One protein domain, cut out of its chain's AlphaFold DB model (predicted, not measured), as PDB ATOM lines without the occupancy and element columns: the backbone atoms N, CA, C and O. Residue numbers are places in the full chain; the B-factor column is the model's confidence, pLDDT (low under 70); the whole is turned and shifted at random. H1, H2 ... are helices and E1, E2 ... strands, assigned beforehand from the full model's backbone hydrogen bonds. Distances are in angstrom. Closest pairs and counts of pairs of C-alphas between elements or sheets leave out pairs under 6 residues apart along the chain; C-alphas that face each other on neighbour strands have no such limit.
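Overview. This is residues 69 to 166 of the 184 residues of an uncharacterized protein of Candidatus Woesebacteria bacterium GW2011_GWF1_46_13 (UniProt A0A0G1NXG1). Little of the printed part is regular structure: one antiparallel sheet of five short strands, E2 E1 E5 E3 E4, with small helix H1 away from it between unnamed stretches, residues 69 to 81 and 89 to 109. The 98 printed residues run H1 E1 E2 E3 E4 E5, mixed in class, with 31 in named elements. The whole is compact, radius of gyration of the C-alphas 13.7 A, spanning 37 by 32 by 26 A.

Along the chain. H1 is residues 82 to 88, from C-alpha 82 at (-3.446, -21.189, -4.800). E1 is residues 110 to 112, E2 115 to 118, E3 128 to 133, E4 138 to 141 and E5 149 to 155. E3 and E5 are each 16.0 A long; E5 ends at C-alpha 155, (-1.572, -36.835, -13.991).

Arrangement. Inner strand E5 is antiparallel to E3 at 169 degrees and to E1 at 148 degrees; N 130 and O 153, 2.9 A, and N 111 and O 152, 2.7 A, are within hydrogen-bond range. Hairpins E1 and E2, and E3 and E4, have N 115 and O 112 at 3.0 A and N 131 and O 139 at 2.9 A. H1, with every O i to N i+4 pair within range, is not on the sheet.

Size, cuts and confidence. The farthest C-alphas, of Gln 78 and Phe 164, are 38.5 A apart. The printed part has no cut; the link H1 to E1 is long, 21 residues. Only residue 88 has pLDDT under 70.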
ATOM      1  N   ASN A  69     -11.314 -20.948 -21.555       94.25
ATOM      2  CA  ASN A  69     -11.153 -20.369 -20.220       94.25
ATOM      3  C   ASN A  69     -10.243 -21.196 -19.296       94.25
ATOM      4  O   ASN A  69      -9.951 -20.778 -18.176       94.25
ATOM      5  N   ILE A  70      -9.779 -22.373 -19.732       94.56
ATOM      6  CA  ILE A  70      -8.873 -23.217 -18.949       94.56
ATOM      7  C   ILE A  70      -7.426 -22.873 -19.291       94.56
ATOM      8  O   ILE A  70      -6.968 -23.031 -20.429       94.56
ATOM      9  N   THR A  71      -6.680 -22.473 -18.263       93.12
ATOM     10  CA  THR A  71      -5.247 -22.177 -18.344       93.12
ATOM     11  C   THR A  71      -4.470 -23.076 -17.388       93.12
ATOM     12  O   THR A  71      -4.893 -23.316 -16.259       93.12
ATOM     13  N   LEU A  72      -3.314 -23.572 -17.835       93.88
ATOM     14  CA  LEU A  72      -2.371 -24.298 -16.992       93.88
ATOM     15  C   LEU A  72      -1.232 -23.357 -16.619       93.88
ATOM     16  O   LEU A  72      -0.435 -22.995 -17.472       93.88
ATOM     17  N   ILE A  73      -1.158 -22.963 -15.353       91.44
ATOM     18  CA  ILE A  73      -0.161 -21.998 -14.887       91.44
ATOM     19  C   ILE A  73       1.058 -22.767 -14.351       91.44
ATOM     20  O   ILE A  73       0.907 -23.541 -13.399       91.44
ATOM     21  N   PRO A  74       2.263 -22.599 -14.931       91.00
ATOM     22  CA  PRO A  74       3.479 -23.168 -14.364       91.00
ATOM     23  C   PRO A  74       3.812 -22.479 -13.038       91.00
ATOM     24  O   PRO A  74       3.726 -21.259 -12.915       91.00
ATOM     25  N   ASN A  75       4.206 -23.271 -12.044       89.06
ATOM     26  CA  ASN A  75       4.452 -22.790 -10.683       89.06
ATOM     27  C   ASN A  75       5.740 -23.395 -10.086       89.06
ATOM     28  O   ASN A  75       5.766 -23.775  -8.918       89.06
ATOM     29  N   PHE A  76       6.779 -23.563 -10.917       86.81
ATOM     30  CA  PHE A  76       8.024 -24.275 -10.567       86.81
ATOM     31  C   PHE A  76       9.084 -23.357  -9.945       86.81
ATOM     32  O   PHE A  76       9.674 -23.703  -8.929       86.81
ATOM     33  N   ASP A  77       9.315 -22.184 -10.545       79.81
ATOM     34  CA  ASP A  77      10.446 -21.313 -10.182       79.81
ATOM     35  C   ASP A  77      10.154 -20.440  -8.956       79.81
ATOM     36  O   ASP A  77      11.025 -20.177  -8.127       79.81
ATOM     37  N   GLN A  78       8.906 -19.984  -8.836       77.81
ATOM     38  CA  GLN A  78       8.409 -19.210  -7.703       77.81
ATOM     39  C   GLN A  78       7.070 -19.786  -7.269       77.81
ATOM     40  O   GLN A  78       6.022 -19.317  -7.705       77.81
ATOM     41  N   ALA A  79       7.120 -20.814  -6.422       80.50
ATOM     42  CA  ALA A  79       5.929 -21.476  -5.915       80.50
ATOM     43  C   ALA A  79       5.013 -20.475  -5.191       80.50
ATOM     44  O   ALA A  79       5.284 -20.040  -4.071       80.50
ATOM     45  N   LYS A  80       3.912 -20.117  -5.845       83.31
ATOM     46  CA  LYS A  80       2.797 -19.367  -5.269       83.31
ATOM     47  C   LYS A  80       1.773 -20.350  -4.726       83.31
ATOM     48  O   LYS A  80       1.541 -21.406  -5.319       83.31
ATOM     49  N   ASN A  81       1.149 -20.023  -3.601       83.00
ATOM     50  CA  ASN A  81       0.004 -20.805  -3.147       83.00
ATOM     51  C   ASN A  81      -1.221 -20.500  -4.041       83.00
ATOM     52  O   ASN A  81      -1.240 -19.524  -4.796       83.00
ATOM     53  N   ALA A  82      -2.248 -21.350  -3.975       79.75
ATOM     54  CA  ALA A  82      -3.446 -21.189  -4.800       79.75
ATOM     55  C   ALA A  82      -4.206 -19.881  -4.507       79.75
ATOM     56  O   ALA A  82      -4.824 -19.336  -5.415       79.75
ATOM     57  N   PHE A  83      -4.130 -19.366  -3.275       79.31
ATOM     58  CA  PHE A  83      -4.770 -18.112  -2.870       79.31
ATOM     59  C   PHE A  83      -4.141 -16.911  -3.577       79.31
ATOM     60  O   PHE A  83      -4.848 -16.092  -4.158       79.31
ATOM     61  N   ASP A  84      -2.811 -16.859  -3.611       82.44
ATOM     62  CA  ASP A  84      -2.072 -15.843  -4.347       82.44
ATOM     63  C   ASP A  84      -2.421 -15.931  -5.837       82.44
ATOM     64  O   ASP A  84      -2.810 -14.938  -6.443       82.44
ATOM     65  N   LEU A  85      -2.345 -17.124  -6.436       82.38
ATOM     66  CA  LEU A  85      -2.670 -17.302  -7.857       82.38
ATOM     67  C   LEU A  85      -4.099 -16.858  -8.188       82.38
ATOM     68  O   LEU A  85      -4.296 -16.195  -9.203       82.38
ATOM     69  N   PHE A  86      -5.063 -17.161  -7.319       82.31
ATOM     70  CA  PHE A  86      -6.446 -16.715  -7.463       82.31
ATOM     71  C   PHE A  86      -6.557 -15.183  -7.428       82.31
ATOM     72  O   PHE A  86      -7.179 -14.596  -8.309       82.31
ATOM     73  N   ALA A  87      -5.893 -14.528  -6.472       76.12
ATOM     74  CA  ALA A  87      -5.923 -13.073  -6.328       76.12
ATOM     75  C   ALA A  87      -5.228 -12.318  -7.479       76.12
ATOM     76  O   ALA A  87      -5.612 -11.193  -7.791       76.12
ATOM     77  N   TYR A  88      -4.200 -12.908  -8.102       69.69
ATOM     78  CA  TYR A  88      -3.377 -12.234  -9.117       69.69
ATOM     79  C   TYR A  88      -3.817 -12.468 -10.570       69.69
ATOM     80  O   TYR A  88      -3.365 -11.724 -11.438       69.69
ATOM     81  N   GLN A  89      -4.624 -13.492 -10.859       70.38
ATOM     82  CA  GLN A  89      -4.873 -13.958 -12.237       70.38
ATOM     83  C   GLN A  89      -6.330 -13.824 -12.706       70.38
ATOM     84  O   GLN A  89      -6.677 -14.406 -13.729       70.38
ATOM     85  N   ASP A  90      -7.181 -13.091 -11.974       77.44
ATOM     86  CA  ASP A  90      -8.609 -12.881 -12.301       77.44
ATOM     87  C   ASP A  90      -9.344 -14.191 -12.665       77.44
ATOM     88  O   ASP A  90     -10.145 -14.277 -13.594       77.44
ATOM     89  N   CYS A  91      -8.992 -15.272 -11.963       82.50
ATOM     90  CA  CYS A  91      -9.515 -16.603 -12.238       82.50
ATOM     91  C   CYS A  91     -10.862 -16.792 -11.538       82.50
ATOM     92  O   CYS A  91     -10.987 -16.501 -10.352       82.50
ATOM     93  N   ALA A  92     -11.837 -17.397 -12.225       84.56
ATOM     94  CA  ALA A  92     -13.082 -17.830 -11.584       84.56
ATOM     95  C   ALA A  92     -12.836 -18.932 -10.538       84.56
ATOM     96  O   ALA A  92     -13.538 -18.992  -9.537       84.56
ATOM     97  N   GLY A  93     -11.799 -19.759 -10.720       86.44
ATOM     98  CA  GLY A  93     -11.316 -20.688  -9.702       86.44
ATOM     99  C   GLY A  93      -9.944 -21.268 -10.014       86.44
ATOM    100  O   GLY A  93      -9.469 -21.203 -11.147       86.44
ATOM    101  N   VAL A  94      -9.282 -21.796  -8.980       87.25
ATOM    102  CA  VAL A  94      -7.905 -22.308  -9.059       87.25
ATOM    103  C   VAL A  94      -7.809 -23.643  -8.330       87.25
ATOM    104  O   VAL A  94      -8.197 -23.768  -7.172       87.25
ATOM    105  N   LEU A  95      -7.232 -24.637  -9.006       87.31
ATOM    106  CA  LEU A  95      -6.975 -25.968  -8.462       87.31
ATOM    107  C   LEU A  95      -5.545 -26.424  -8.757       87.31
ATOM    108  O   LEU A  95      -4.947 -26.075  -9.774       87.31
ATOM    109  N   SER A  96      -5.000 -27.236  -7.852       87.88
ATOM    110  CA  SER A  96      -3.726 -27.915  -8.088       87.88
ATOM    111  C   SER A  96      -3.923 -29.015  -9.129       87.88
ATOM    112  O   SER A  96      -4.761 -29.893  -8.940       87.88
ATOM    113  N   GLY A  97      -3.166 -28.962 -10.224       87.19
ATOM    114  CA  GLY A  97      -3.294 -29.924 -11.322       87.19
ATOM    115  C   GLY A  97      -2.321 -31.104 -11.237       87.19
ATOM    116  O   GLY A  97      -2.729 -32.252 -11.106       87.19
ATOM    117  N   GLY A  98      -1.024 -30.828 -11.405       87.94
ATOM    118  CA  GLY A  98       0.009 -31.852 -11.604       87.94
ATOM    119  C   GLY A  98       0.744 -32.301 -10.342       87.94
ATOM    120  O   GLY A  98       0.568 -31.752  -9.258       87.94
ATOM    121  N   PHE A  99       1.644 -33.270 -10.525       89.75
ATOM    122  CA  PHE A  99       2.573 -33.741  -9.496       89.75
ATOM    123  C   PHE A  99       3.992 -33.236  -9.760       89.75
ATOM    124  O   PHE A  99       4.462 -33.233 -10.904       89.75
ATOM    125  N   TYR A 100       4.686 -32.887  -8.682       90.31
ATOM    126  CA  TYR A 100       5.987 -32.229  -8.706       90.31
ATOM    127  C   TYR A 100       7.019 -33.070  -7.952       90.31
ATOM    128  O   TYR A 100       6.678 -33.783  -7.005       90.31
ATOM    129  N   THR A 101       8.277 -33.008  -8.381       89.06
ATOM    130  CA  THR A 101       9.403 -33.563  -7.628       89.06
ATOM    131  C   THR A 101       9.694 -32.687  -6.402       89.06
ATOM    132  O   THR A 101       9.250 -31.536  -6.364       89.06
ATOM    133  N   PRO A 102      10.444 -33.178  -5.398       88.12
ATOM    134  CA  PRO A 102      10.868 -32.354  -4.261       88.12
ATOM    135  C   PRO A 102      11.627 -31.083  -4.668       88.12
ATOM    136  O   PRO A 102      11.590 -30.084  -3.960       88.12
ATOM    137  N   GLU A 103      12.277 -31.107  -5.832       88.19
ATOM    138  CA  GLU A 103      12.995 -29.978  -6.429       88.19
ATOM    139  C   GLU A 103      12.068 -29.000  -7.174       88.19
ATOM    140  O   GLU A 103      12.546 -28.067  -7.808       88.19
ATOM    141  N   GLY A 104      10.747 -29.214  -7.139       87.81
ATOM    142  CA  GLY A 104       9.756 -28.314  -7.727       87.81
ATOM    143  C   GLY A 104       9.518 -28.501  -9.227       87.81
ATOM    144  O   GLY A 104       8.866 -27.664  -9.840       87.81
ATOM    145  N   THR A 105       9.994 -29.588  -9.843       90.62
ATOM    146  CA  THR A 105       9.828 -29.821 -11.295       90.62
ATOM    147  C   THR A 105       8.655 -30.758 -11.608       90.62
ATOM    148  O   THR A 105       8.378 -31.650 -10.806       90.62
ATOM    149  N   PRO A 106       7.972 -30.655 -12.767       93.00
ATOM    150  CA  PRO A 106       6.941 -31.620 -13.144       93.00
ATOM    151  C   PRO A 106       7.481 -33.046 -13.238       93.00
ATOM    152  O   PRO A 106       8.530 -33.307 -13.841       93.00
ATOM    153  N   THR A 107       6.706 -33.987 -12.709       92.94
ATOM    154  CA  THR A 107       6.999 -35.430 -12.785       92.94
ATOM    155  C   THR A 107       6.729 -36.036 -14.171       92.94
ATOM    156  O   THR A 107       7.319 -37.060 -14.526       92.94
ATOM    157  N   GLY A 108       5.885 -35.397 -14.984       94.88
ATOM    158  CA  GLY A 108       5.493 -35.845 -16.321       94.88
ATOM    159  C   GLY A 108       5.184 -34.681 -17.262       94.88
ATOM    160  O   GLY A 108       5.573 -33.550 -16.980       94.88
ATOM    161  N   LEU A 109       4.491 -34.961 -18.371       96.94
ATOM    162  CA  LEU A 109       4.135 -33.967 -19.392       96.94
ATOM    163  C   LEU A 109       3.585 -32.679 -18.766       96.94
ATOM    164  O   LEU A 109       2.644 -32.723 -17.970       96.94
ATOM    165  N   PHE A 110       4.143 -31.550 -19.188       97.56
ATOM    166  CA  PHE A 110       3.641 -30.227 -18.851       97.56
ATOM    167  C   PHE A 110       3.802 -29.317 -20.070       97.56
ATOM    168  O   PHE A 110       4.925 -29.004 -20.470       97.56
ATOM    169  N   ILE A 111       2.681 -28.932 -20.672       97.75
ATOM    170  CA  ILE A 111       2.576 -28.025 -21.811       97.75
ATOM    171  C   ILE A 111       1.662 -26.877 -21.400       97.75
ATOM    172  O   ILE A 111       0.511 -27.113 -21.029       97.75
ATOM    173  N   SER A 112       2.169 -25.653 -21.475       96.12
ATOM    174  CA  SER A 112       1.448 -24.435 -21.103       96.12
ATOM    175  C   SER A 112       1.612 -23.393 -22.200       96.12
ATOM    176  O   SER A 112       2.735 -23.100 -22.597       96.12
ATOM    177  N   GLY A 113       0.505 -22.829 -22.688       94.88
ATOM    178  CA  GLY A 113       0.536 -21.810 -23.741       94.88
ATOM    179  C   GLY A 113       1.184 -22.293 -25.045       94.88
ATOM    180  O   GLY A 113       1.808 -21.503 -25.742       94.88
ATOM    181  N   GLY A 114       1.092 -23.591 -25.351       96.75
ATOM    182  CA  GLY A 114       1.763 -24.210 -26.501       96.75
ATOM    183  C   GLY A 114       3.219 -24.623 -26.255       96.75
ATOM    184  O   GLY A 114       3.786 -25.386 -27.035       96.75
ATOM    185  N   GLU A 115       3.840 -24.184 -25.159       96.62
ATOM    186  CA  GLU A 115       5.233 -24.506 -24.859       96.62
ATOM    187  C   GLU A 115       5.350 -25.805 -24.060       96.62
ATOM    188  O   GLU A 115       4.731 -25.971 -23.008       96.62
ATOM    189  N   THR A 116       6.190 -26.733 -24.530       97.00
ATOM    190  CA  THR A 116       6.501 -27.966 -23.793       97.00
ATOM    191  C   THR A 116       7.578 -27.707 -22.740       97.00
ATOM    192  O   THR A 116       8.768 -27.736 -23.043       97.00
ATOM    193  N   LEU A 117       7.155 -27.538 -21.488       95.81
ATOM    194  CA  LEU A 117       8.033 -27.328 -20.331       95.81
ATOM    195  C   LEU A 117       8.591 -28.648 -19.777       95.81
ATOM    196  O   LEU A 117       9.713 -28.710 -19.273       95.81
ATOM    197  N   LYS A 118       7.827 -29.741 -19.896       95.94
ATOM    198  CA  LYS A 118       8.274 -31.096 -19.543       95.94
ATOM    199  C   LYS A 118       7.704 -32.119 -20.515       95.94
ATOM    200  O   LYS A 118       6.531 -32.065 -20.876       95.94
ATOM    201  N   LYS A 119       8.536 -33.084 -20.913       96.44
ATOM    202  CA  LYS A 119       8.131 -34.214 -21.762       96.44
ATOM    203  C   LYS A 119       7.371 -35.271 -20.960       96.44
ATOM    204  O   LYS A 119       7.576 -35.421 -19.759       96.44
ATOM    205  N   TYR A 120       6.532 -36.027 -21.661       96.38
ATOM    206  CA  TYR A 120       5.832 -37.185 -21.113       96.38
ATOM    207  C   TYR A 120       6.796 -38.217 -20.521       96.38
ATOM    208  O   TYR A 120       7.833 -38.523 -21.116       96.38
ATOM    209  N   THR A 121       6.405 -38.791 -19.387       94.62
ATOM    210  CA  THR A 121       7.148 -39.853 -18.700       94.62
ATOM    211  C   THR A 121       6.319 -41.133 -18.692       94.62
ATOM    212  O   THR A 121       5.165 -41.119 -18.288       94.62
ATOM    213  N   SER A 122       6.892 -42.274 -19.073       90.06
ATOM    214  CA  SER A 122       6.185 -43.556 -18.938       90.06
ATOM    215  C   SER A 122       6.051 -43.940 -17.461       90.06
ATOM    216  O   SER A 122       7.055 -44.130 -16.777       90.06
ATOM    217  N   SER A 123       4.820 -44.074 -16.966       85.88
ATOM    218  CA  SER A 123       4.540 -44.450 -15.577       85.88
ATOM    219  C   SER A 123       3.206 -45.193 -15.474       85.88
ATOM    220  O   SER A 123       2.209 -44.766 -16.049       85.88
ATOM    221  N   SER A 124       3.159 -46.255 -14.665       80.44
ATOM    222  CA  SER A 124       1.915 -46.977 -14.363       80.44
ATOM    223  C   SER A 124       0.942 -46.174 -13.490       80.44
ATOM    224  O   SER A 124      -0.264 -46.391 -13.578       80.44
ATOM    225  N   PHE A 125       1.449 -45.237 -12.677       83.38
ATOM    226  CA  PHE A 125       0.651 -44.382 -11.788       83.38
ATOM    227  C   PHE A 125       0.175 -43.095 -12.483       83.38
ATOM    228  O   PHE A 125      -1.020 -42.850 -12.603       83.38
ATOM    229  N   LEU A 126       1.114 -42.302 -13.007       89.31
ATOM    230  CA  LEU A 126       0.864 -41.116 -13.836       89.31
ATOM    231  C   LEU A 126       0.455 -41.497 -15.270       89.31
ATOM    232  O   LEU A 126       1.149 -41.176 -16.228       89.31
ATOM    233  N   ASN A 127      -0.621 -42.260 -15.424       90.62
ATOM    234  CA  ASN A 127      -1.009 -42.844 -16.707       90.62
ATOM    235  C   ASN A 127      -2.043 -42.017 -17.490       90.62
ATOM    236  O   ASN A 127      -2.464 -42.460 -18.551       90.62
ATOM    237  N   GLY A 128      -2.461 -40.855 -16.987       94.38
ATOM    238  CA  GLY A 128      -3.425 -39.965 -17.626       94.38
ATOM    239  C   GLY A 128      -2.773 -38.711 -18.201       94.38
ATOM    240  O   GLY A 128      -1.827 -38.159 -17.644       94.38
ATOM    241  N   VAL A 129      -3.311 -38.240 -19.315       96.50
ATOM    242  CA  VAL A 129      -2.969 -36.986 -19.979       96.50
ATOM    243  C   VAL A 129      -4.268 -36.223 -20.177       96.50
ATOM    244  O   VAL A 129      -5.137 -36.666 -20.927       96.50
ATOM    245  N   TYR A 130      -4.390 -35.085 -19.502       96.81
ATOM    246  CA  TYR A 130      -5.375 -34.065 -19.832       96.81
ATOM    247  C   TYR A 130      -4.751 -33.090 -20.829       96.81
ATOM    248  O   TYR A 130      -3.606 -32.677 -20.655       96.81
ATOM    249  N   SER A 131      -5.467 -32.740 -21.891       97.75
ATOM    250  CA  SER A 131      -4.941 -31.860 -22.936       97.75
ATOM    251  C   SER A 131      -6.034 -31.035 -23.591       97.75
ATOM    252  O   SER A 131      -7.186 -31.461 -23.632       97.75
ATOM    253  N   ILE A 132      -5.648 -29.878 -24.122       98.31
ATOM    254  CA  ILE A 132      -6.481 -29.023 -24.966       98.31
ATOM    255  C   ILE A 132      -5.638 -28.636 -26.179       98.31
ATOM    256  O   ILE A 132      -4.490 -28.204 -26.035       98.31
ATOM    257  N   ASN A 133      -6.185 -28.842 -27.374       97.69
ATOM    258  CA  ASN A 133      -5.527 -28.482 -28.628       97.69
ATOM    259  C   ASN A 133      -5.851 -27.039 -29.055       97.69
ATOM    260  O   ASN A 133      -6.621 -26.348 -28.396       97.69
ATOM    261  N   ASP A 134      -5.305 -26.607 -30.191       96.38
ATOM    262  CA  ASP A 134      -5.526 -25.251 -30.728       96.38
ATOM    263  C   ASP A 134      -6.973 -24.977 -31.178       96.38
ATOM    264  O   ASP A 134      -7.341 -23.836 -31.438       96.38
ATOM    265  N   PHE A 135      -7.800 -26.021 -31.284       96.56
ATOM    266  CA  PHE A 135      -9.228 -25.927 -31.601       96.56
ATOM    267  C   PHE A 135     -10.103 -25.989 -30.341       96.56
ATOM    268  O   PHE A 135     -11.283 -26.324 -30.434       96.56
ATOM    269  N   GLU A 136      -9.521 -25.750 -29.163       96.50
ATOM    270  CA  GLU A 136     -10.213 -25.750 -27.870       96.50
ATOM    271  C   GLU A 136     -10.967 -27.056 -27.573       96.50
ATOM    272  O   GLU A 136     -12.021 -27.076 -26.942       96.50
ATOM    273  N   THR A 137     -10.420 -28.185 -28.032       97.00
ATOM    274  CA  THR A 137     -10.994 -29.514 -27.799       97.00
ATOM    275  C   THR A 137     -10.325 -30.181 -26.593       97.00
ATOM    276  O   THR A 137      -9.194 -30.666 -26.734       97.00
ATOM    277  N   PRO A 138     -10.987 -30.258 -25.421       96.44
ATOM    278  CA  PRO A 138     -10.439 -30.930 -24.250       96.44
ATOM    279  C   PRO A 138     -10.475 -32.453 -24.416       96.44
ATOM    280  O   PRO A 138     -11.427 -33.022 -24.952       96.44
ATOM    281  N   ARG A 139      -9.430 -33.136 -23.943       95.31
ATOM    282  CA  ARG A 139      -9.299 -34.598 -24.017       95.31
ATOM    283  C   ARG A 139      -8.637 -35.144 -22.763       95.31
ATOM    284  O   ARG A 139      -7.675 -34.561 -22.266       95.31
ATOM    285  N   ILE A 140      -9.106 -36.307 -22.320       95.12
ATOM    286  CA  ILE A 140      -8.429 -37.146 -21.328       95.12
ATOM    287  C   ILE A 140      -8.082 -38.464 -22.015       95.12
ATOM    288  O   ILE A 140      -8.950 -39.111 -22.596       95.12
ATOM    289  N   GLY A 141      -6.816 -38.863 -21.963       93.38
ATOM    290  CA  GLY A 141      -6.351 -40.125 -22.532       93.38
ATOM    291  C   GLY A 141      -5.112 -40.648 -21.823       93.38
ATOM    292  O   GLY A 141      -4.601 -40.013 -20.909       93.38
ATOM    293  N   LYS A 142      -4.610 -41.812 -22.238       92.62
ATOM    294  CA  LYS A 142      -3.400 -42.425 -21.651       92.62
ATOM    295  C   LYS A 142      -2.108 -42.125 -22.423       92.62
ATOM    296  O   LYS A 142      -1.015 -42.468 -21.978       92.62
ATOM    297  N   ALA A 143      -2.233 -41.483 -23.583       92.88
ATOM    298  CA  ALA A 143      -1.134 -41.130 -24.471       92.88
ATOM    299  C   ALA A 143      -1.206 -39.648 -24.846       92.88
ATOM    300  O   ALA A 143      -2.288 -39.065 -24.876       92.88
ATOM    301  N   VAL A 144      -0.051 -39.060 -25.168       96.12
ATOM    302  CA  VAL A 144       0.011 -37.695 -25.698       96.12
ATOM    303  C   VAL A 144      -0.578 -37.685 -27.116       96.12
ATOM    304  O   VAL A 144      -0.125 -38.477 -27.951       96.12
ATOM    305  N   PRO A 145      -1.574 -36.831 -27.407       95.69
ATOM    306  CA  PRO A 145      -2.063 -36.636 -28.767       95.69
ATOM    307  C   PRO A 145      -0.956 -36.197 -29.740       95.69
ATOM    308  O   PRO A 145       0.079 -35.675 -29.333       95.69
ATOM    309  N   ARG A 146      -1.165 -36.437 -31.040       95.75
ATOM    310  CA  ARG A 146      -0.188 -36.091 -32.091       95.75
ATOM    311  C   ARG A 146      -0.344 -34.670 -32.630       95.75
ATOM    312  O   ARG A 146       0.568 -34.188 -33.295       95.75
ATOM    313  N   ASP A 147      -1.506 -34.060 -32.435       96.69
ATOM    314  CA  ASP A 147      -1.761 -32.678 -32.819       96.69
ATOM    315  C   ASP A 147      -1.061 -31.699 -31.873       96.69
ATOM    316  O   ASP A 147      -0.598 -32.067 -30.794       96.69
ATOM    317  N   HIS A 148      -0.956 -30.446 -32.311       97.38
ATOM    318  CA  HIS A 148      -0.406 -29.386 -31.483       97.38
ATOM    319  C   HIS A 148      -1.339 -29.102 -30.293       97.38
ATOM    320  O   HIS A 148      -2.566 -29.132 -30.423       97.38
ATOM    321  N   LEU A 149      -0.741 -28.885 -29.121       98.19
ATOM    322  CA  LEU A 149      -1.447 -28.745 -27.852       98.19
ATOM    323  C   LEU A 149      -1.171 -27.371 -27.255       98.19
ATOM    324  O   LEU A 149      -0.022 -27.063 -26.954       98.19
ATOM    325  N   ARG A 150      -2.224 -26.595 -26.987       97.50
ATOM    326  CA  ARG A 150      -2.147 -25.374 -26.174       97.50
ATOM    327  C   ARG A 150      -1.861 -25.708 -24.709       97.50
ATOM    328  O   ARG A 150      -1.126 -24.986 -24.035       97.50
ATOM    329  N   LEU A 151      -2.441 -26.806 -24.227       97.69
ATOM    330  CA  LEU A 151      -2.337 -27.279 -22.851       97.69
ATOM    331  C   LEU A 151      -2.144 -28.794 -22.828       97.69
ATOM    332  O   LEU A 151      -2.822 -29.534 -23.541       97.69
ATOM    333  N   GLY A 152      -1.257 -29.267 -21.959       97.50
ATOM    334  CA  GLY A 152      -1.034 -30.689 -21.724       97.50
ATOM    335  C   GLY A 152      -0.523 -30.928 -20.313       97.50
ATOM    336  O   GLY A 152       0.475 -30.349 -19.904       97.50
ATOM    337  N   LEU A 153      -1.188 -31.794 -19.563       97.38
ATOM    338  CA  LEU A 153      -0.833 -32.118 -18.190       97.38
ATOM    339  C   LEU A 153      -0.905 -33.626 -17.989       97.38
ATOM    340  O   LEU A 153      -1.954 -34.239 -18.187       97.38
ATOM    341  N   GLN A 154       0.205 -34.224 -17.567       96.25
ATOM    342  CA  GLN A 154       0.223 -35.615 -17.141       96.25
ATOM    343  C   GLN A 154      -0.104 -35.727 -15.651       96.25
ATOM    344  O   GLN A 154       0.559 -35.129 -14.802       96.25
ATOM    345  N   ALA A 155      -1.111 -36.536 -15.341       92.94
ATOM    346  CA  ALA A 155      -1.572 -36.835 -13.991       92.94
ATOM    347  C   ALA A 155      -2.054 -38.293 -13.924       92.94
ATOM    348  O   ALA A 155      -1.902 -39.061 -14.874       92.94
ATOM    349  N   GLY A 156      -2.609 -38.722 -12.796       88.25
ATOM    350  CA  GLY A 156      -3.192 -40.052 -12.707       88.25
ATOM    351  C   GLY A 156      -3.434 -40.538 -11.283       88.25
ATOM    352  O   GLY A 156      -3.090 -39.839 -10.326       88.25
ATOM    353  N   PRO A 157      -4.015 -41.741 -11.156       90.44
ATOM    354  CA  PRO A 157      -4.409 -42.632 -12.257       90.44
ATOM    355  C   PRO A 157      -5.689 -42.179 -12.988       90.44
ATOM    356  O   PRO A 157      -6.512 -41.462 -12.426       90.44
ATOM    357  N   VAL A 158      -5.885 -42.618 -14.237       90.94
ATOM    358  CA  VAL A 158      -7.172 -42.479 -14.944       90.94
ATOM    359  C   VAL A 158      -8.246 -43.256 -14.182       90.94
ATOM    360  O   VAL A 158      -8.141 -44.473 -14.036       90.94
ATOM    361  N   LEU A 159      -9.273 -42.551 -13.699       91.06
ATOM    362  CA  LEU A 159     -10.343 -43.125 -12.871       91.06
ATOM    363  C   LEU A 159     -11.513 -43.667 -13.702       91.06
ATOM    364  O   LEU A 159     -12.125 -44.665 -13.329       91.06
ATOM    365  N   ILE A 160     -11.826 -43.013 -14.824       92.31
ATOM    366  CA  ILE A 160     -12.931 -43.350 -15.727       92.31
ATOM    367  C   ILE A 160     -12.404 -43.274 -17.159       92.31
ATOM    368  O   ILE A 160     -11.750 -42.302 -17.529       92.31
ATOM    369  N   GLU A 161     -12.696 -44.285 -17.969       91.69
ATOM    370  CA  GLU A 161     -12.336 -44.329 -19.388       91.69
ATOM    371  C   GLU A 161     -13.536 -44.833 -20.185       91.69
ATOM    372  O   GLU A 161     -14.097 -45.877 -19.858       91.69
ATOM    373  N   ASN A 162     -13.952 -44.085 -21.213       92.06
ATOM    374  CA  ASN A 162     -15.116 -44.417 -22.046       92.06
ATOM    375  C   ASN A 162     -16.373 -44.756 -21.220       92.06
ATOM    376  O   ASN A 162     -17.067 -45.726 -21.509       92.06
ATOM    377  N   SER A 163     -16.631 -43.972 -20.166       93.31
ATOM    378  CA  SER A 163     -17.737 -44.162 -19.211       93.31
ATOM    379  C   SER A 163     -17.630 -45.385 -18.288       93.31
ATOM    380  O   SER A 163     -18.559 -45.656 -17.532       93.31
ATOM    381  N   PHE A 164     -16.496 -46.093 -18.279       92.50
ATOM    382  CA  PHE A 164     -16.246 -47.215 -17.373       92.50
ATOM    383  C   PHE A 164     -15.243 -46.846 -16.281       92.50
ATOM    384  O   PHE A 164     -14.116 -46.422 -16.562       92.50
ATOM    385  N   ALA A 165     -15.640 -47.065 -15.025       92.00
ATOM    386  CA  ALA A 165     -14.746 -46.959 -13.881       92.00
ATOM    387  C   ALA A 165     -13.579 -47.949 -14.021       92.00
ATOM    388  O   ALA A 165     -13.768 -49.126 -14.336       92.00
ATOM    389  N   GLN A 166     -12.364 -47.462 -13.797       89.56
ATOM    390  CA  GLN A 166     -11.152 -48.262 -13.894       89.56
ATOM    391  C   GLN A 166     -10.913 -49.018 -12.587       89.56
ATOM    392  O   GLN A 166     -11.084 -48.475 -11.496       89.56
TER     393      GLN A 166